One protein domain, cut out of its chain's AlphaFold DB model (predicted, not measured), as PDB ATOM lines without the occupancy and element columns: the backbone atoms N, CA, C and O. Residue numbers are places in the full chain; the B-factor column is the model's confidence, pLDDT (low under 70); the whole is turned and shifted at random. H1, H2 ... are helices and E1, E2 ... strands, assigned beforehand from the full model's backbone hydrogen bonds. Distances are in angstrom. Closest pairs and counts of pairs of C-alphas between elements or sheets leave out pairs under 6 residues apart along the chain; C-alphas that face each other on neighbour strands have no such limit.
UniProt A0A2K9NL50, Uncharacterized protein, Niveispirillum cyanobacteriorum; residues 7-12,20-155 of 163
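AT A GLANCE: This is residues 7 to 12 and 20 to 155 of the 163 residues of an uncharacterized protein of Niveispirillum cyanobacteriorum (UniProt A0A2K9NL50). A six-stranded sheet, curled like part of a barrel, has one face covered by the long helix H1, which runs along E3 and E4, and by the shorter H3 over E6, while its other face is bare of helices. H4 packs beside the first half of H1 at a steep angle and only grazes the sheet, the small H2 grazes it near the turn between E2 and E3, and the hairpin of E5 and E6 reaches away from H2 to the far end of the domain. The printed part has 142 residues with four named helices and six named strands, in the order E1 E2 E3 H1 H2 E4 H3 H4 E5 E6, and its class is mixed, helices and strands. The sheet runs E1, E2, E3, E4, E6, E5 and is mixed, with E3 and E4 parallel and the other neighbours antiparallel. The whole is only just compact, close to loose, with a radius of gyration of the C-alphas of 17.0 A and spans of 48 by 43 by 25 A.

IN THESE COORDINATES: E1, residues 7 to 11, begins with C-alpha 7 at (-10.506, -2.779, 102.427) and is 9.5 A long. E2, residues 21 to 27, measures 16.8 A and E3, residues 32 to 40, 26.1 A. H1, residues 46 to 59, is the longest helix, 20.0 A from C-alpha 46 at (-30.844, 11.983, 97.379) to C-alpha 59. H2, residues 70 to 73, spans 5.3 A, and E4, residues 77 to 86, spans 29.4 A. H3, residues 89 to 96, is 11.0 A long and H4, residues 108 to 117, 14.3 A. E5, residues 129 to 137, measures 25.3 A. E6, residues 141 to 154, is the longest strand at 40.7 A and ends with C-alpha 154 at (-9.552, 11.185, 91.014).

HOW THE PARTS SIT: The sheet is strongly twisted, and E1 and E5 are its edge strands. E1 and E2 are antiparallel, with N 8 and O 24 at 2.8 A. E2 and E3 form a hairpin, with N 34 and O 25 at 2.8 A. E3 and E4 are parallel at 17 degrees, with N 35 and O 79 at 2.8 A. E4 and E6 are antiparallel, with N 84 and O 148 at 2.8 A. E6 and E5 form a hairpin, with N 131 and O 147 at 2.8 A. H1 is on the sheet at a height of 8.9 A, over E3 and E4, and stands at 15 degrees to E4 on the local plane, along the strands. Its closest C-alphas to E4 are those of Ile 57 and Gly 80, 6.0 A apart. E3, H1, H2 and E4 form a strand-helix-strand unit, two parallel neighbour strands with helices between them, and its crossover is right-handed. H3 is on the same face at a height of 8.5 A, over E6, and runs along the strands at 19 degrees to E6 on the local plane. Its closest C-alphas to E6 are those of Ala 92 and Trp 146, 6.5 A apart. E4, H3, H4 and E5 form a split unit, with E6 between its two strands in the sheet, and its crossover is right-handed too. H1, with residues 47 to 51 alone, touches H4 at a steep tilt of 51 degrees, the same way; the closest C-alphas are those of Gly 48 and Arg 109, 5.5 A apart. H1 and H3 are apart. In H1, H3 and H4 every O i to N i+4 pair is within hydrogen-bond range; H2 is too short for such a pair.

THE WHOLE: The two C-alphas farthest apart are those of His 65 and Gly 139, 52.8 A. Residues 13 to 19 are not printed, and C-alphas 12 and 20 are 3.7 A apart across the cut. The links H3 to H4 and H4 to E5 are long. The mean pLDDT of the printed part is 82.5; it is under 70 at residues 11 to 12, 44, 64 to 72, 99 to 105 and 119 to 125.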
ATOM      1  N   VAL A   7      -9.257  -3.552 102.336       87.81
ATOM      2  CA  VAL A   7     -10.506  -2.779 102.427       87.81
ATOM      3  C   VAL A   7     -10.698  -2.296 103.856       87.81
ATOM      4  O   VAL A   7     -10.615  -3.085 104.796       87.81
ATOM      5  N   PHE A   8     -10.980  -1.007 104.002       85.88
ATOM      6  CA  PHE A   8     -11.189  -0.321 105.268       85.88
ATOM      7  C   PHE A   8     -12.592   0.282 105.269       85.88
ATOM      8  O   PHE A   8     -12.935   1.041 104.362       85.88
ATOM      9  N   SER A   9     -13.401  -0.067 106.267       82.88
ATOM     10  CA  SER A   9     -14.707   0.554 106.502       82.88
ATOM     11  C   SER A   9     -14.568   1.815 107.336       82.88
ATOM     12  O   SER A   9     -13.745   1.838 108.249       82.88
ATOM     13  N   GLU A  10     -15.398   2.819 107.051       73.38
ATOM     14  CA  GLU A  10     -15.453   4.079 107.802       73.38
ATOM     15  C   GLU A  10     -14.070   4.735 107.908       73.38
ATOM     16  O   GLU A  10     -13.569   5.035 108.994       73.38
ATOM     17  N   ALA A  11     -13.414   4.935 106.761       62.66
ATOM     18  CA  ALA A  11     -12.096   5.553 106.697       62.66
ATOM     19  C   ALA A  11     -12.208   7.050 107.040       62.66
ATOM     20  O   ALA A  11     -12.299   7.917 106.166       62.66
ATOM     21  N   ALA A  12     -12.248   7.346 108.337       62.28
ATOM     22  CA  ALA A  12     -12.382   8.676 108.909       62.28
ATOM     23  C   ALA A  12     -11.065   9.150 109.544       62.28
ATOM     24  O   ALA A  12     -10.273   8.360 110.056       62.28
ATOM     25  N   GLY A  20     -15.937  10.838 107.246       75.88
ATOM     26  CA  GLY A  20     -15.057   9.870 106.583       75.88
ATOM     27  C   GLY A  20     -15.657   9.308 105.292       75.88
ATOM     28  O   GLY A  20     -16.810   9.595 104.952       75.88
ATOM     29  N   LEU A  21     -14.862   8.498 104.587       86.88
ATOM     30  CA  LEU A  21     -15.372   7.670 103.492       86.88
ATOM     31  C   LEU A  21     -16.101   6.445 104.043       86.88
ATOM     32  O   LEU A  21     -15.639   5.858 105.025       86.88
ATOM     33  N   ASP A  22     -17.161   6.003 103.367       89.31
ATOM     34  CA  ASP A  22     -17.831   4.744 103.715       89.31
ATOM     35  C   ASP A  22     -16.872   3.557 103.567       89.31
ATOM     36  O   ASP A  22     -16.760   2.729 104.476       89.31
ATOM     37  N   LEU A  23     -16.141   3.487 102.445       90.75
ATOM     38  CA  LEU A  23     -15.061   2.519 102.256       90.75
ATOM     39  C   LEU A  23     -13.848   3.146 101.567       90.75
ATOM     40  O   LEU A  23     -13.953   3.940 100.628       90.75
ATOM     41  N   LEU A  24     -12.676   2.683 101.977       90.81
ATOM     42  CA  LEU A  24     -11.419   2.864 101.269       90.81
ATOM     43  C   LEU A  24     -10.899   1.480 100.882       90.81
ATOM     44  O   LEU A  24     -10.703   0.633 101.750       90.81
ATOM     45  N   ALA A  25     -10.657   1.244  99.599       91.25
ATOM     46  CA  ALA A  25      -9.986   0.037  99.136       91.25
ATOM     47  C   ALA A  25      -8.631   0.392  98.523       91.25
ATOM     48  O   ALA A  25      -8.497   1.392  97.820       91.25
ATOM     49  N   TYR A  26      -7.615  -0.420  98.786       90.12
ATOM     50  CA  TYR A  26      -6.270  -0.228  98.267       90.12
ATOM     51  C   TYR A  26      -5.702  -1.534  97.727       90.12
ATOM     52  O   TYR A  26      -5.724  -2.557  98.412       90.12
ATOM     53  N   HIS A  27      -5.177  -1.485  96.509       90.81
ATOM     54  CA  HIS A  27      -4.432  -2.580  95.912       90.81
ATOM     55  C   HIS A  27      -2.932  -2.272  95.998       90.81
ATOM     56  O   HIS A  27      -2.475  -1.396  95.262       90.81
ATOM     57  N   PRO A  28      -2.143  -2.979  96.831       85.69
ATOM     58  CA  PRO A  28      -0.744  -2.635  97.075       85.69
ATOM     59  C   PRO A  28       0.144  -2.842  95.848       85.69
ATOM     60  O   PRO A  28       0.941  -1.966  95.528       85.69
ATOM     61  N   ASP A  29      -0.048  -3.933  95.101       86.94
ATOM     62  CA  ASP A  29       0.802  -4.207  93.931       86.94
ATOM     63  C   ASP A  29       0.559  -3.216  92.784       86.94
ATOM     64  O   ASP A  29       1.498  -2.749  92.142       86.94
ATOM     65  N   LEU A  30      -0.709  -2.864  92.542       89.38
ATOM     66  CA  LEU A  30      -1.100  -1.913  91.500       89.38
ATOM     67  C   LEU A  30      -1.025  -0.454  91.967       89.38
ATOM     68  O   LEU A  30      -1.194   0.451  91.154       89.38
ATOM     69  N   LYS A  31      -0.826  -0.228  93.270       89.06
ATOM     70  CA  LYS A  31      -0.920   1.074  93.943       89.06
ATOM     71  C   LYS A  31      -2.187   1.845  93.564       89.06
ATOM     72  O   LYS A  31      -2.158   3.060  93.364       89.06
ATOM     73  N   VAL A  32      -3.316   1.146  93.455       90.50
ATOM     74  CA  VAL A  32      -4.614   1.758  93.144       90.50
ATOM     75  C   VAL A  32      -5.386   1.960  94.434       90.50
ATOM     76  O   VAL A  32      -5.577   1.019  95.200       90.50
ATOM     77  N   GLN A  33      -5.866   3.177  94.649       91.62
ATOM     78  CA  GLN A  33      -6.789   3.502  95.726       91.62
ATOM     79  C   GLN A  33      -8.186   3.719  95.151       91.62
ATOM     80  O   GLN A  33      -8.358   4.469  94.195       91.62
ATOM     81  N   MET A  34      -9.189   3.101  95.759       93.19
ATOM     82  CA  MET A  34     -10.595   3.313  95.453       93.19
ATOM     83  C   MET A  34     -11.295   3.918  96.668       93.19
ATOM     84  O   MET A  34     -11.216   3.385  97.775       93.19
ATOM     85  N   ARG A  35     -11.968   5.044  96.454       93.12
ATOM     86  CA  ARG A  35     -12.699   5.810  97.465       93.12
ATOM     87  C   ARG A  35     -14.178   5.629  97.194       93.12
ATOM     88  O   ARG A  35     -14.644   6.019  96.124       93.12
ATOM     89  N   VAL A  36     -14.885   4.997  98.117       94.00
ATOM     90  CA  VAL A  36     -16.239   4.514  97.863       94.00
ATOM     91  C   VAL A  36     -17.223   5.179  98.800       94.00
ATOM     92  O   VAL A  36     -16.996   5.264 100.004       94.00
ATOM     93  N   GLU A  37     -18.348   5.573  98.222       94.75
ATOM     94  CA  GLU A  37     -19.499   6.110  98.925       94.75
ATOM     95  C   GLU A  37     -20.749   5.322  98.551       94.75
ATOM     96  O   GLU A  37     -21.136   5.250  97.382       94.75
ATOM     97  N   GLY A  38     -21.367   4.712  99.558       92.44
ATOM     98  CA  GLY A  38     -22.519   3.835  99.450       92.44
ATOM     99  C   GLY A  38     -23.790   4.528  99.927       92.44
ATOM    100  O   GLY A  38     -23.817   5.167 100.974       92.44
ATOM    101  N   LYS A  39     -24.889   4.399  99.183       91.00
ATOM    102  CA  LYS A  39     -26.153   5.062  99.534       91.00
ATOM    103  C   LYS A  39     -27.393   4.264  99.174       91.00
ATOM    104  O   LYS A  39     -27.376   3.321  98.388       91.00
ATOM    105  N   ARG A  40     -28.519   4.698  99.737       90.81
ATOM    106  CA  ARG A  40     -29.854   4.311  99.272       90.81
ATOM    107  C   ARG A  40     -30.445   5.476  98.495       90.81
ATOM    108  O   ARG A  40     -30.539   6.575  99.031       90.81
ATOM    109  N   LEU A  41     -30.846   5.228  97.254       88.50
ATOM    110  CA  LEU A  41     -31.396   6.238  96.355       88.50
ATOM    111  C   LEU A  41     -32.905   6.013  96.229       88.50
ATOM    112  O   LEU A  41     -33.362   5.237  95.393       88.50
ATOM    113  N   ILE A  42     -33.672   6.628  97.132       81.38
ATOM    114  CA  ILE A  42     -35.118   6.372  97.292       81.38
ATOM    115  C   ILE A  42     -35.973   7.547  96.778       81.38
ATOM    116  O   ILE A  42     -37.124   7.340  96.405       81.38
ATOM    117  N   GLY A  43     -35.413   8.760  96.704       73.50
ATOM    118  CA  GLY A  43     -36.144   9.983  96.352       73.50
ATOM    119  C   GLY A  43     -35.255  11.079  95.759       73.50
ATOM    120  O   GLY A  43     -34.030  10.952  95.714       73.50
ATOM    121  N   ALA A  44     -35.870  12.166  95.282       65.44
ATOM    122  CA  ALA A  44     -35.186  13.235  94.545       65.44
ATOM    123  C   ALA A  44     -34.176  14.030  95.398       65.44
ATOM    124  O   ALA A  44     -33.156  14.501  94.898       65.44
ATOM    125  N   GLU A  45     -34.400  14.137  96.703       71.38
ATOM    126  CA  GLU A  45     -33.481  14.766  97.654       71.38
ATOM    127  C   GLU A  45     -32.123  14.054  97.746       71.38
ATOM    128  O   GLU A  45     -31.123  14.651  98.141       71.38
ATOM    129  N   SER A  46     -32.063  12.789  97.335       80.69
ATOM    130  CA  SER A  46     -30.844  11.983  97.379       80.69
ATOM    131  C   SER A  46     -29.839  12.352  96.276       80.69
ATOM    132  O   SER A  46     -28.656  12.061  96.425       80.69
ATOM    133  N   PHE A  47     -30.260  13.046  95.208       83.25
ATOM    134  CA  PHE A  47     -29.341  13.521  94.159       83.25
ATOM    135  C   PHE A  47     -28.382  14.602  94.668       83.25
ATOM    136  O   PHE A  47     -27.208  14.588  94.315       83.25
ATOM    137  N   GLY A  48     -28.849  15.500  95.545       86.00
ATOM    138  CA  GLY A  48     -27.979  16.503  96.169       86.00
ATOM    139  C   GLY A  48     -26.881  15.860  97.018       86.00
ATOM    140  O   GLY A  48     -25.722  16.247  96.925       86.00
ATOM    141  N   LYS A  49     -27.231  14.802  97.758       88.56
ATOM    142  CA  LYS A  49     -26.274  14.040  98.570       88.56
ATOM    143  C   LYS A  49     -25.201  13.372  97.714       88.56
ATOM    144  O   LYS A  49     -24.031  13.486  98.034       88.56
ATOM    145  N   ILE A  50     -25.571  12.786  96.570       90.75
ATOM    146  CA  ILE A  50     -24.589  12.205  95.639       90.75
ATOM    147  C   ILE A  50     -23.518  13.231  95.247       90.75
ATOM    148  O   ILE A  50     -22.339  12.893  95.228       90.75
ATOM    149  N   LEU A  51     -23.895  14.484  94.982       89.69
ATOM    150  CA  LEU A  51     -22.925  15.538  94.667       89.69
ATOM    151  C   LEU A  51     -22.009  15.873  95.848       89.69
ATOM    152  O   LEU A  51     -20.808  16.071  95.659       89.69
ATOM    153  N   GLU A  52     -22.551  15.906  97.064       90.50
ATOM    154  CA  GLU A  52     -21.762  16.072  98.290       90.50
ATOM    155  C   GLU A  52     -20.756  14.925  98.460       90.50
ATOM    156  O   GLU A  52     -19.597  15.159  98.803       90.50
ATOM    157  N   ASP A  53     -21.157  13.695  98.147       91.88
ATOM    158  CA  ASP A  53     -20.311  12.508  98.243       91.88
ATOM    159  C   ASP A  53     -19.221  12.457  97.175       91.88
ATOM    160  O   ASP A  53     -18.081  12.107  97.476       91.88
ATOM    161  N   VAL A  54     -19.522  12.889  95.948       91.00
ATOM    162  CA  VAL A  54     -18.509  13.095  94.904       91.00
ATOM    163  C   VAL A  54     -17.484  14.135  95.366       91.00
ATOM    164  O   VAL A  54     -16.276  13.911  95.273       91.00
ATOM    165  N   ALA A  55     -17.937  15.253  95.941       89.50
ATOM    166  CA  ALA A  55     -17.035  16.258  96.496       89.50
ATOM    167  C   ALA A  55     -16.201  15.707  97.668       89.50
ATOM    168  O   ALA A  55     -15.008  16.010  97.764       89.50
ATOM    169  N   LYS A  56     -16.794  14.877  98.533       89.50
ATOM    170  CA  LYS A  56     -16.110  14.200  99.643       89.50
ATOM    171  C   LYS A  56     -15.020  13.251  99.139       89.50
ATOM    172  O   LYS A  56     -13.882  13.349  99.592       89.50
ATOM    173  N   ILE A  57     -15.325  12.410  98.149       90.75
ATOM    174  CA  ILE A  57     -14.365  11.522  97.472       90.75
ATOM    175  C   ILE A  57     -13.172  12.310  96.919       90.75
ATOM    176  O   ILE A  57     -12.017  11.930  97.145       90.75
ATOM    177  N   ASN A  58     -13.444  13.420  96.233       88.56
ATOM    178  CA  ASN A  58     -12.414  14.237  95.593       88.56
ATOM    179  C   ASN A  58     -11.519  14.964  96.599       88.56
ATOM    180  O   ASN A  58     -10.324  15.128  96.361       88.56
ATOM    181  N   ARG A  59     -12.070  15.365  97.748       86.88
ATOM    182  CA  ARG A  59     -11.325  16.063  98.807       86.88
ATOM    183  C   ARG A  59     -10.614  15.131  99.781       86.88
ATOM    184  O   ARG A  59      -9.768  15.603 100.536       86.88
ATOM    185  N   PHE A  60     -10.945  13.842  99.798       85.50
ATOM    186  CA  PHE A  60     -10.322  12.897 100.717       85.50
ATOM    187  C   PHE A  60      -8.804  12.828 100.500       85.50
ATOM    188  O   PHE A  60      -8.319  12.631  99.383       85.50
ATOM    189  N   GLN A  61      -8.050  12.961 101.588       79.12
ATOM    190  CA  GLN A  61      -6.595  12.865 101.588       79.12
ATOM    191  C   GLN A  61      -6.110  12.110 102.827       79.12
ATOM    192  O   GLN A  61      -6.548  12.366 103.956       79.12
ATOM    193  N   LEU A  62      -5.156  11.203 102.617       74.69
ATOM    194  CA  LEU A  62      -4.444  10.549 103.711       74.69
ATOM    195  C   LEU A  62      -3.621  11.583 104.487       74.69
ATOM    196  O   LEU A  62      -3.113  12.544 103.914       74.69
ATOM    197  N   ASN A  63      -3.514  11.413 105.805       70.25
ATOM    198  CA  ASN A  63      -2.622  12.245 106.608       70.25
ATOM    199  C   ASN A  63      -1.209  11.677 106.554       70.25
ATOM    200  O   ASN A  63      -0.913  10.749 107.297       70.25
ATOM    201  N   ALA A  64      -0.359  12.202 105.675       63.88
ATOM    202  CA  ALA A  64       1.031  11.757 105.598       63.88
ATOM    203  C   ALA A  64       1.868  12.236 106.799       63.88
ATOM    204  O   ALA A  64       2.791  11.547 107.207       63.88
ATOM    205  N   HIS A  65       1.529  13.390 107.389       57.84
ATOM    206  CA  HIS A  65       2.334  14.012 108.445       57.84
ATOM    207  C   HIS A  65       2.282  13.252 109.783       57.84
ATOM    208  O   HIS A  65       3.285  13.166 110.480       57.84
ATOM    209  N   ASP A  66       1.130  12.666 110.123       57.84
ATOM    210  CA  ASP A  66       0.910  12.028 111.434       57.84
ATOM    211  C   ASP A  66       0.895  10.492 111.359       57.84
ATOM    212  O   ASP A  66       0.439   9.820 112.286       57.84
ATOM    213  N   ASN A  67       1.317   9.913 110.231       63.28
ATOM    214  CA  ASN A  67       1.217   8.479 110.003       63.28
ATOM    215  C   ASN A  67       2.400   7.976 109.166       63.28
ATOM    216  O   ASN A  67       2.332   7.941 107.940       63.28
ATOM    217  N   GLU A  68       3.470   7.547 109.842       59.53
ATOM    218  CA  GLU A  68       4.679   6.975 109.221       59.53
ATOM    219  C   GLU A  68       4.367   5.783 108.287       59.53
ATOM    220  O   GLU A  68       5.126   5.495 107.367       59.53
ATOM    221  N   GLY A  69       3.220   5.110 108.464       64.44
ATOM    222  CA  GLY A  69       2.749   4.031 107.587       64.44
ATOM    223  C   GLY A  69       1.931   4.485 106.368       64.44
ATOM    224  O   GLY A  69       1.580   3.648 105.535       64.44
ATOM    225  N   ALA A  70       1.607   5.775 106.234       66.69
ATOM    226  CA  ALA A  70       0.767   6.283 105.145       66.69
ATOM    227  C   ALA A  70       1.428   6.155 103.767       66.69
ATOM    228  O   ALA A  70       0.710   6.019 102.777       66.69
ATOM    229  N   GLU A  71       2.765   6.119 103.698       66.50
ATOM    230  CA  GLU A  71       3.505   5.908 102.445       66.50
ATOM    231  C   GLU A  71       3.132   4.589 101.753       66.50
ATOM    232  O   GLU A  71       3.103   4.514 100.523       66.50
ATOM    233  N   ILE A  72       2.782   3.558 102.531       68.44
ATOM    234  CA  ILE A  72       2.344   2.249 102.018       68.44
ATOM    235  C   ILE A  72       1.012   2.372 101.271       68.44
ATOM    236  O   ILE A  72       0.725   1.568 100.391       68.44
ATOM    237  N   LEU A  73       0.203   3.380 101.602       73.50
ATOM    238  CA  LEU A  73      -1.093   3.641 100.984       73.50
ATOM    239  C   LEU A  73      -1.033   4.756  99.935       73.50
ATOM    240  O   LEU A  73      -2.087   5.147  99.426       73.50
ATOM    241  N   THR A  74       0.161   5.252  99.586       81.31
ATOM    242  CA  THR A  74       0.345   6.238  98.515       81.31
ATOM    243  C   THR A  74      -0.023   5.601  97.172       81.31
ATOM    244  O   THR A  74       0.646   4.660  96.720       81.31
ATOM    245  N   PRO A  75      -1.090   6.075  96.511       86.69
ATOM    246  CA  PRO A  75      -1.535   5.494  95.260       86.69
ATOM    247  C   PRO A  75      -0.835   6.130  94.057       86.69
ATOM    248  O   PRO A  75      -0.577   7.329  94.040       86.69
ATOM    249  N   SER A  76      -0.592   5.347  93.006       88.56
ATOM    250  CA  SER A  76      -0.281   5.875  91.670       88.56
ATOM    251  C   SER A  76      -1.540   6.245  90.885       88.56
ATOM    252  O   SER A  76      -1.454   6.954  89.886       88.56
ATOM    253  N   ARG A  77      -2.710   5.757  91.314       89.75
ATOM    254  CA  ARG A  77      -4.019   6.082  90.739       89.75
ATOM    255  C   ARG A  77      -5.092   6.082  91.822       89.75
ATOM    256  O   ARG A  77      -5.176   5.129  92.599       89.75
ATOM    257  N   CYS A  78      -5.940   7.103  91.823       91.56
ATOM    258  CA  CYS A  78      -7.140   7.144  92.648       91.56
ATOM    259  C   CYS A  78      -8.385   7.009  91.772       91.56
ATOM    260  O   CYS A  78      -8.481   7.641  90.725       91.56
ATOM    261  N   ILE A  79      -9.340   6.208  92.229       92.38
ATOM    262  CA  ILE A  79     -10.648   6.021  91.605       92.38
ATOM    263  C   ILE A  79     -11.711   6.395  92.634       92.38
ATOM    264  O   ILE A  79     -11.689   5.917  93.768       92.38
ATOM    265  N   GLY A  80     -12.647   7.244  92.241       93.06
ATOM    266  CA  GLY A  80     -13.842   7.545  93.009       93.06
ATOM    267  C   GLY A  80     -14.984   6.650  92.560       93.06
ATOM    268  O   GLY A  80     -15.189   6.494  91.360       93.06
ATOM    269  N   LEU A  81     -15.727   6.067  93.498       94.62
ATOM    270  CA  LEU A  81     -16.853   5.184  93.211       94.62
ATOM    271  C   LEU A  81     -18.075   5.590  94.039       94.62
ATOM    272  O   LEU A  81     -18.067   5.503  95.266       94.62
ATOM    273  N   ILE A  82     -19.156   5.960  93.355       94.94
ATOM    274  CA  ILE A  82     -20.485   6.033  93.961       94.94
ATOM    275  C   ILE A  82     -21.174   4.695  93.735       94.94
ATOM    276  O   ILE A  82     -21.244   4.214  92.603       94.94
ATOM    277  N   VAL A  83     -21.718   4.125  94.805       95.50
ATOM    278  CA  VAL A  83     -22.592   2.956  94.762       95.50
ATOM    279  C   VAL A  83     -23.919   3.320  95.414       95.50
ATOM    280  O   VAL A  83     -23.962   3.873  96.512       95.50
ATOM    281  N   ALA A  84     -25.026   2.992  94.763       94.44
ATOM    282  CA  ALA A  84     -26.351   3.203  95.312       94.44
ATOM    283  C   ALA A  84     -27.243   1.982  95.108       94.44
ATOM    284  O   ALA A  84     -27.142   1.274  94.113       94.44
ATOM    285  N   VAL A  85     -28.156   1.755  96.047       94.44
ATOM    286  CA  VAL A  85     -29.234   0.776  95.886       94.44
ATOM    287  C   VAL A  85     -30.564   1.505  95.790       94.44
ATOM    288  O   VAL A  85     -30.852   2.403  96.588       94.44
ATOM    289  N   THR A  86     -31.391   1.096  94.836       92.62
ATOM    290  CA  THR A  86     -32.768   1.567  94.697       92.62
ATOM    291  C   THR A  86     -33.719   0.408  94.424       92.62
ATOM    292  O   THR A  86     -33.316  -0.637  93.923       92.62
ATOM    293  N   HIS A  87     -34.993   0.604  94.747       92.19
ATOM    294  CA  HIS A  87     -36.102  -0.249  94.309       92.19
ATOM    295  C   HIS A  87     -36.951   0.445  93.230       92.19
ATOM    296  O   HIS A  87     -37.994  -0.069  92.834       92.19
ATOM    297  N   SER A  88     -36.547   1.637  92.778       89.94
ATOM    298  CA  SER A  88     -37.235   2.367  91.720       89.94
ATOM    299  C   SER A  88     -36.588   2.069  90.377       89.94
ATOM    300  O   SER A  88     -35.459   2.485  90.107       89.94
ATOM    301  N   ARG A  89     -37.343   1.391  89.510       90.62
ATOM    302  CA  ARG A  89     -36.955   1.185  88.114       90.62
ATOM    303  C   ARG A  89     -36.739   2.509  87.385       90.62
ATOM    304  O   ARG A  89     -35.785   2.623  86.635       90.62
ATOM    305  N   GLU A  90     -37.572   3.516  87.648       89.38
ATOM    306  CA  GLU A  90     -37.443   4.843  87.033       89.38
ATOM    307  C   GLU A  90     -36.085   5.483  87.351       89.38
ATOM    308  O   GLU A  90     -35.431   6.026  86.466       89.38
ATOM    309  N   ILE A  91     -35.630   5.380  88.604       89.12
ATOM    310  CA  ILE A  91     -34.311   5.883  89.008       89.12
ATOM    311  C   ILE A  91     -33.200   5.095  88.308       89.12
ATOM    312  O   ILE A  91     -32.235   5.700  87.841       89.12
ATOM    313  N   ALA A  92     -33.320   3.768  88.234       91.19
ATOM    314  CA  ALA A  92     -32.330   2.924  87.571       91.19
ATOM    315  C   ALA A  92     -32.236   3.211  86.064       91.19
ATOM    316  O   ALA A  92     -31.134   3.361  85.544       91.19
ATOM    317  N   ASP A  93     -33.378   3.358  85.393       90.12
ATOM    318  CA  ASP A  93     -33.461   3.697  83.973       90.12
ATOM    319  C   ASP A  93     -32.905   5.117  83.724       90.12
ATOM    320  O   ASP A  93     -32.118   5.317  82.801       90.12
ATOM    321  N   TRP A  94     -33.214   6.096  84.589       88.50
ATOM    322  CA  TRP A  94     -32.640   7.451  84.522       88.50
ATOM    323  C   TRP A  94     -31.114   7.459  84.696       88.50
ATOM    324  O   TRP A  94     -30.436   8.221  84.005       88.50
ATOM    325  N   TRP A  95     -30.585   6.618  85.596       89.94
ATOM    326  CA  TRP A  95     -29.157   6.534  85.932       89.94
ATOM    327  C   TRP A  95     -28.301   6.123  84.734       89.94
ATOM    328  O   TRP A  95     -27.226   6.675  84.524       89.94
ATOM    329  N   VAL A  96     -28.775   5.162  83.941       89.44
ATOM    330  CA  VAL A  96     -28.050   4.665  82.758       89.44
ATOM    331  C   VAL A  96     -28.447   5.373  81.463       89.44
ATOM    332  O   VAL A  96     -27.787   5.188  80.441       89.44
ATOM    333  N   SER A  97     -29.513   6.178  81.483       84.00
ATOM    334  CA  SER A  97     -29.989   6.888  80.300       84.00
ATOM    335  C   SER A  97     -28.993   7.952  79.846       84.00
ATOM    336  O   SER A  97     -28.627   8.854  80.605       84.00
ATOM    337  N   THR A  98     -28.609   7.881  78.572       71.25
ATOM    338  CA  THR A  98     -27.807   8.892  77.871       71.25
ATOM    339  C   THR A  98     -28.663   9.971  77.210       71.25
ATOM    340  O   THR A  98     -28.123  10.946  76.688       71.25
ATOM    341  N   GLU A  99     -29.989   9.819  77.211       64.19
ATOM    342  CA  GLU A  99     -30.889  10.784  76.595       64.19
ATOM    343  C   GLU A  99     -30.964  12.047  77.457       64.19
ATOM    344  O   GLU A  99     -31.184  11.991  78.671       64.19
ATOM    345  N   ALA A 100     -30.774  13.204  76.822       53.72
ATOM    346  CA  ALA A 100     -31.030  14.492  77.443       53.72
ATOM    347  C   ALA A 100     -32.541  14.608  77.688       53.72
ATOM    348  O   ALA A 100     -33.305  14.985  76.797       53.72
ATOM    349  N   VAL A 101     -32.992  14.251  78.892       55.38
ATOM    350  CA  VAL A 101     -34.301  14.687  79.389       55.38
ATOM    351  C   VAL A 101     -34.282  16.206  79.265       55.38
ATOM    352  O   VAL A 101     -33.359  16.823  79.786       55.38
ATOM    353  N   SER A 102     -35.199  16.801  78.494       50.28
ATOM    354  CA  SER A 102     -35.055  18.208  78.106       50.28
ATOM    355  C   SER A 102     -34.746  19.098  79.318       50.28
ATOM    356  O   SER A 102     -35.436  19.048  80.341       50.28
ATOM    357  N   ASP A 103     -33.693  19.915  79.194       49.88
ATOM    358  CA  ASP A 103     -33.118  20.733  80.277       49.88
ATOM    359  C   ASP A 103     -34.136  21.645  80.983       49.88
ATOM    360  O   ASP A 103     -33.884  22.139  82.082       49.88
ATOM    361  N   ALA A 104     -35.293  21.871  80.355       50.66
ATOM    362  CA  ALA A 104     -36.394  22.659  80.883       50.66
ATOM    363  C   ALA A 104     -37.144  21.991  82.055       50.66
ATOM    364  O   ALA A 104     -37.865  22.689  82.764       50.66
ATOM    365  N   VAL A 105     -37.004  20.673  82.261       58.97
ATOM    366  CA  VAL A 105     -37.755  19.909  83.284       58.97
ATOM    367  C   VAL A 105     -36.845  19.284  84.354       58.97
ATOM    368  O   VAL A 105     -37.315  18.949  85.441       58.97
ATOM    369  N   GLU A 106     -35.542  19.144  84.098       70.69
ATOM    370  CA  GLU A 106     -34.607  18.532  85.049       70.69
ATOM    371  C   GLU A 106     -34.083  19.546  86.091       70.69
ATOM    372  O   GLU A 106     -33.537  20.596  85.748       70.69
ATOM    373  N   ASP A 107     -34.242  19.223  87.383       80.38
ATOM    374  CA  ASP A 107     -33.666  19.988  88.504       80.38
ATOM    375  C   ASP A 107     -32.125  20.036  88.389       80.38
ATOM    376  O   ASP A 107     -31.478  19.054  88.010       80.38
ATOM    377  N   GLU A 108     -31.526  21.169  88.761       82.44
ATOM    378  CA  GLU A 108     -30.081  21.415  88.816       82.44
ATOM    379  C   GLU A 108     -29.290  20.282  89.483       82.44
ATOM    380  O   GLU A 108     -28.227  19.903  88.993       82.44
ATOM    381  N   ARG A 109     -29.826  19.672  90.547       84.94
ATOM    382  CA  ARG A 109     -29.167  18.546  91.234       84.94
ATOM    383  C   ARG A 109     -29.009  17.326  90.333       84.94
ATOM    384  O   ARG A 109     -27.956  16.693  90.330       84.94
ATOM    385  N   ARG A 110     -30.048  16.988  89.568       85.44
ATOM    386  CA  ARG A 110     -30.021  15.854  88.638       85.44
ATOM    387  C   ARG A 110     -29.079  16.128  87.470       85.44
ATOM    388  O   ARG A 110     -28.300  15.244  87.130       85.44
ATOM    389  N   ARG A 111     -29.067  17.359  86.945       84.25
ATOM    390  CA  ARG A 111     -28.088  17.785  85.929       84.25
ATOM    391  C   ARG A 111     -26.650  17.660  86.427       84.25
ATOM    392  O   ARG A 111     -25.805  17.126  85.716       84.25
ATOM    393  N   GLY A 112     -26.382  18.087  87.662       85.06
ATOM    394  CA  GLY A 112     -25.067  17.929  88.283       85.06
ATOM    395  C   GLY A 112     -24.645  16.462  88.386       85.06
ATOM    396  O   GLY A 112     -23.526  16.116  88.020       85.06
ATOM    397  N   VAL A 113     -25.544  15.580  88.846       88.38
ATOM    398  CA  VAL A 113     -25.246  14.140  88.925       88.38
ATOM    399  C   VAL A 113     -25.039  13.564  87.527       88.38
ATOM    400  O   VAL A 113     -24.106  12.803  87.321       88.38
ATOM    401  N   ARG A 114     -25.839  13.958  86.537       86.62
ATOM    402  CA  ARG A 114     -25.686  13.510  85.149       86.62
ATOM    403  C   ARG A 114     -24.312  13.862  84.580       86.62
ATOM    404  O   ARG A 114     -23.674  12.989  84.004       86.62
ATOM    405  N   ALA A 115     -23.832  15.081  84.825       83.38
ATOM    406  CA  ALA A 115     -22.479  15.483  84.453       83.38
ATOM    407  C   ALA A 115     -21.404  14.598  85.109       83.38
ATOM    408  O   ALA A 115     -20.394  14.320  84.484       83.38
ATOM    409  N   TYR A 116     -21.632  14.112  86.331       85.81
ATOM    410  CA  TYR A 116     -20.749  13.138  86.980       85.81
ATOM    411  C   TYR A 116     -20.826  11.728  86.358       85.81
ATOM    412  O   TYR A 116     -19.818  11.034  86.264       85.81
ATOM    413  N   LEU A 117     -22.020  11.285  85.958       87.50
ATOM    414  CA  LEU A 117     -22.254   9.948  85.394       87.50
ATOM    415  C   LEU A 117     -21.655   9.780  83.992       87.50
ATOM    416  O   LEU A 117     -21.326   8.669  83.573       87.50
ATOM    417  N   THR A 118     -21.532  10.875  83.253       81.38
ATOM    418  CA  THR A 118     -20.831  10.927  81.971       81.38
ATOM    419  C   THR A 118     -19.349  11.206  82.200       81.38
ATOM    420  O   THR A 118     -19.018  12.112  82.954       81.38
ATOM    421  N   ASP A 119     -18.446  10.482  81.538       66.12
ATOM    422  CA  ASP A 119     -17.017  10.825  81.550       66.12
ATOM    423  C   ASP A 119     -16.771  12.088  80.697       66.12
ATOM    424  O   ASP A 119     -16.487  12.025  79.497       66.12
ATOM    425  N   VAL A 120     -16.977  13.263  81.307       52.34
ATOM    426  CA  VAL A 120     -16.941  14.569  80.621       52.34
ATOM    427  C   VAL A 120     -15.533  14.928  80.138       52.34
ATOM    428  O   VAL A 120     -15.402  15.668  79.164       52.34
ATOM    429  N   GLU A 121     -14.473  14.411  80.767       50.09
ATOM    430  CA  GLU A 121     -13.097  14.811  80.444       50.09
ATOM    431  C   GLU A 121     -12.552  14.148  79.172       50.09
ATOM    432  O   GLU A 121     -11.695  14.729  78.504       50.09
ATOM    433  N   THR A 122     -13.055  12.970  78.791       50.09
ATOM    434  CA  THR A 122     -12.491  12.191  77.671       50.09
ATOM    435  C   THR A 122     -13.445  11.984  76.493       50.09
ATOM    436  O   THR A 122     -13.026  11.483  75.447       50.09
ATOM    437  N   GLY A 123     -14.716  12.378  76.621       46.22
ATOM    438  CA  GLY A 123     -15.731  12.138  75.590       46.22
ATOM    439  C   GLY A 123     -16.107  10.658  75.436       46.22
ATOM    440  O   GLY A 123     -16.636  10.263  74.394       46.22
ATOM    441  N   ALA A 124     -15.813   9.832  76.445       52.38
ATOM    442  CA  ALA A 124     -16.191   8.427  76.485       52.38
ATOM    443  C   ALA A 124     -17.671   8.228  76.877       52.38
ATOM    444  O   ALA A 124     -18.360   9.136  77.342       52.38
ATOM    445  N   ALA A 125     -18.166   7.005  76.659       65.38
ATOM    446  CA  ALA A 125     -19.500   6.572  77.076       65.38
ATOM    447  C   ALA A 125     -19.730   6.751  78.595       65.38
ATOM    448  O   ALA A 125     -18.787   6.869  79.372       65.38
ATOM    449  N   SER A 126     -20.997   6.738  79.020       78.25
ATOM    450  CA  SER A 126     -21.399   6.827  80.434       78.25
ATOM    451  C   SER A 126     -20.650   5.823  81.329       78.25
ATOM    452  O   SER A 126     -20.568   4.637  80.998       78.25
ATOM    453  N   THR A 127     -20.146   6.275  82.484       88.62
ATOM    454  CA  THR A 127     -19.556   5.399  83.518       88.62
ATOM    455  C   THR A 127     -20.628   4.754  84.394       88.62
ATOM    456  O   THR A 127     -20.341   3.826  85.156       88.62
ATOM    457  N   ALA A 128     -21.870   5.226  84.268       91.50
ATOM    458  CA  ALA A 128     -23.020   4.729  84.992       91.50
ATOM    459  C   ALA A 128     -23.406   3.322  84.544       91.50
ATOM    460  O   ALA A 128     -23.560   3.031  83.359       91.50
ATOM    461  N   GLN A 129     -23.614   2.452  85.519       93.38
ATOM    462  CA  GLN A 129     -24.048   1.078  85.334       93.38
ATOM    463  C   GLN A 129     -25.172   0.764  86.320       93.38
ATOM    464  O   GLN A 129     -25.215   1.309  87.427       93.38
ATOM    465  N   ALA A 130     -26.069  -0.136  85.921       94.12
ATOM    466  CA  ALA A 130     -27.150  -0.635  86.759       94.12
ATOM    467  C   ALA A 130     -27.256  -2.157  86.635       94.12
ATOM    468  O   ALA A 130     -27.382  -2.697  85.537       94.12
ATOM    469  N   ILE A 131     -27.238  -2.849  87.771       96.31
ATOM    470  CA  ILE A 131     -27.426  -4.298  87.854       96.31
ATOM    471  C   ILE A 131     -28.746  -4.557  88.568       96.31
ATOM    472  O   ILE A 131     -28.903  -4.208  89.738       96.31
ATOM    473  N   HIS A 132     -29.692  -5.179  87.868       95.56
ATOM    474  CA  HIS A 132     -30.931  -5.651  88.478       95.56
ATOM    475  C   HIS A 132     -30.672  -6.915  89.301       95.56
ATOM    476  O   HIS A 132     -29.982  -7.832  88.849       95.56
ATOM    477  N   PHE A 133     -31.256  -6.978  90.491       94.06
ATOM    478  CA  PHE A 133     -31.244  -8.159  91.337       94.06
ATOM    479  C   PHE A 133     -32.538  -8.269  92.137       94.06
ATOM    480  O   PHE A 133     -33.198  -7.283  92.469       94.06
ATOM    481  N   GLU A 134     -32.887  -9.500  92.485       93.25
ATOM    482  CA  GLU A 134     -34.059  -9.788  93.297       93.25
ATOM    483  C   GLU A 134     -33.624 -10.119  94.721       93.25
ATOM    484  O   GLU A 134     -32.626 -10.804  94.951       93.25
ATOM    485  N   THR A 135     -34.378  -9.620  95.691       88.38
ATOM    486  CA  THR A 135     -34.230  -9.996  97.095       88.38
ATOM    487  C   THR A 135     -35.499 -10.682  97.557       88.38
ATOM    488  O   THR A 135     -36.601 -10.331  97.140       88.38
ATOM    489  N   TRP A 136     -35.351 -11.678  98.421       88.81
ATOM    490  CA  TRP A 136     -36.477 -12.330  99.069       88.81
ATOM    491  C   TRP A 136     -36.376 -12.104 100.570       88.81
ATOM    492  O   TRP A 136     -35.330 -12.354 101.170       88.81
ATOM    493  N   PHE A 137     -37.467 -11.635 101.166       79.19
ATOM    494  CA  PHE A 137     -37.581 -11.459 102.607       79.19
ATOM    495  C   PHE A 137     -38.767 -12.265 103.122       79.19
ATOM    496  O   PHE A 137     -39.891 -12.136 102.622       79.19
ATOM    497  N   GLU A 138     -38.523 -13.077 104.148       84.56
ATOM    498  CA  GLU A 138     -39.565 -13.862 104.799       84.56
ATOM    499  C   GLU A 138     -40.712 -12.951 105.265       84.56
ATOM    500  O   GLU A 138     -40.498 -11.879 105.834       84.56
ATOM    501  N   GLY A 139     -41.950 -13.333 104.941       85.06
ATOM    502  CA  GLY A 139     -43.148 -12.546 105.251       85.06
ATOM    503  C   GLY A 139     -43.378 -11.297 104.388       85.06
ATOM    504  O   GLY A 139     -44.437 -10.685 104.506       85.06
ATOM    505  N   LYS A 140     -42.443 -10.917 103.501       80.12
ATOM    506  CA  LYS A 140     -42.602  -9.785 102.563       80.12
ATOM    507  C   LYS A 140     -42.538 -10.169 101.086       80.12
ATOM    508  O   LYS A 140     -42.977  -9.389 100.247       80.12
ATOM    509  N   GLY A 141     -42.059 -11.372 100.774       87.25
ATOM    510  CA  GLY A 141     -42.006 -11.894  99.411       87.25
ATOM    511  C   GLY A 141     -40.818 -11.367  98.603       87.25
ATOM    512  O   GLY A 141     -39.828 -10.884  99.158       87.25
ATOM    513  N   LEU A 142     -40.912 -11.523  97.281       88.62
ATOM    514  CA  LEU A 142     -39.894 -11.100  96.320       88.62
ATOM    515  C   LEU A 142     -39.930  -9.575  96.135       88.62
ATOM    516  O   LEU A 142     -41.000  -8.989  95.986       88.62
ATOM    517  N   SER A 143     -38.766  -8.934  96.120       87.56
ATOM    518  CA  SER A 143     -38.588  -7.500  95.887       87.56
ATOM    519  C   SER A 143     -37.534  -7.259  94.808       87.56
ATOM    520  O   SER A 143     -36.432  -7.805  94.873       87.56
ATOM    521  N   GLN A 144     -37.852  -6.407  93.836       90.25
ATOM    522  CA  GLN A 144     -36.936  -6.015  92.762       90.25
ATOM    523  C   GLN A 144     -36.074  -4.830  93.191       90.25
ATOM    524  O   GLN A 144     -36.578  -3.861  93.759       90.25
ATOM    525  N   ASN A 145     -34.769  -4.926  92.954       93.62
ATOM    526  CA  ASN A 145     -33.795  -3.916  93.342       93.62
ATOM    527  C   ASN A 145     -32.761  -3.712  92.235       93.62
ATOM    528  O   ASN A 145     -32.524  -4.577  91.392       93.62
ATOM    529  N   TRP A 146     -32.112  -2.556  92.268       95.50
ATOM    530  CA  TRP A 146     -31.042  -2.189  91.359       95.50
ATOM    531  C   TRP A 146     -29.835  -1.720  92.154       95.50
ATOM    532  O   TRP A 146     -29.957  -0.886  93.055       95.50
ATOM    533  N   LEU A 147     -28.675  -2.266  91.805       96.44
ATOM    534  CA  LEU A 147     -27.373  -1.777  92.223       96.44
ATOM    535  C   LEU A 147     -26.889  -0.821  91.141       96.44
ATOM    536  O   LEU A 147     -26.603  -1.238  90.022       96.44
ATOM    537  N   LEU A 148     -26.818   0.450  91.488       95.12
ATOM    538  CA  LEU A 148     -26.333   1.520  90.639       95.12
ATOM    539  C   LEU A 148     -24.895   1.814  91.028       95.12
ATOM    540  O   LEU A 148     -24.586   1.919  92.216       95.12
ATOM    541  N   TYR A 149     -24.018   1.971  90.052       94.94
ATOM    542  CA  TYR A 149     -22.673   2.450  90.323       94.94
ATOM    543  C   TYR A 149     -22.154   3.318  89.190       94.94
ATOM    544  O   TYR A 149     -22.585   3.195  88.044       94.94
ATOM    545  N   ALA A 150     -21.257   4.228  89.538       93.88
ATOM    546  CA  ALA A 150     -20.545   5.080  88.600       93.88
ATOM    547  C   ALA A 150     -19.202   5.465  89.208       93.88
ATOM    548  O   ALA A 150     -19.108   5.729  90.413       93.88
ATOM    549  N   TRP A 151     -18.174   5.491  88.372       92.38
ATOM    550  CA  TRP A 151     -16.808   5.755  88.794       92.38
ATOM    551  C   TRP A 151     -16.176   6.869  87.967       92.38
ATOM    552  O   TRP A 151     -16.646   7.185  86.877       92.38
ATOM    553  N   HIS A 152     -15.112   7.451  88.507       88.44
ATOM    554  CA  HIS A 152     -14.285   8.440  87.826       88.44
ATOM    555  C   HIS A 152     -12.846   8.360  88.333       88.44
ATOM    556  O   HIS A 152     -12.589   7.867  89.439       88.44
ATOM    557  N   ASP A 153     -11.908   8.846  87.525       89.50
ATOM    558  CA  ASP A 153     -10.545   9.069  87.985       89.50
ATOM    559  C   ASP A 153     -10.505  10.277  88.928       89.50
ATOM    560  O   ASP A 153     -11.142  11.304  88.705       89.50
ATOM    561  N   VAL A 154      -9.753  10.134  90.017       88.19
ATOM    562  CA  VAL A 154      -9.552  11.185  91.014       88.19
ATOM    563  C   VAL A 154      -8.097  11.611  90.948       88.19
ATOM    564  O   VAL A 154      -7.191  10.772  90.957       88.19
ATOM    565  N   ALA A 155      -7.860  12.921  90.913       86.19
ATOM    566  CA  ALA A 155      -6.509  13.456  90.903       86.19
ATOM    567  C   ALA A 155      -5.714  12.945  92.116       86.19
ATOM    568  O   ALA A 155      -6.124  13.082  93.274       86.19
TER     569      ALA A 155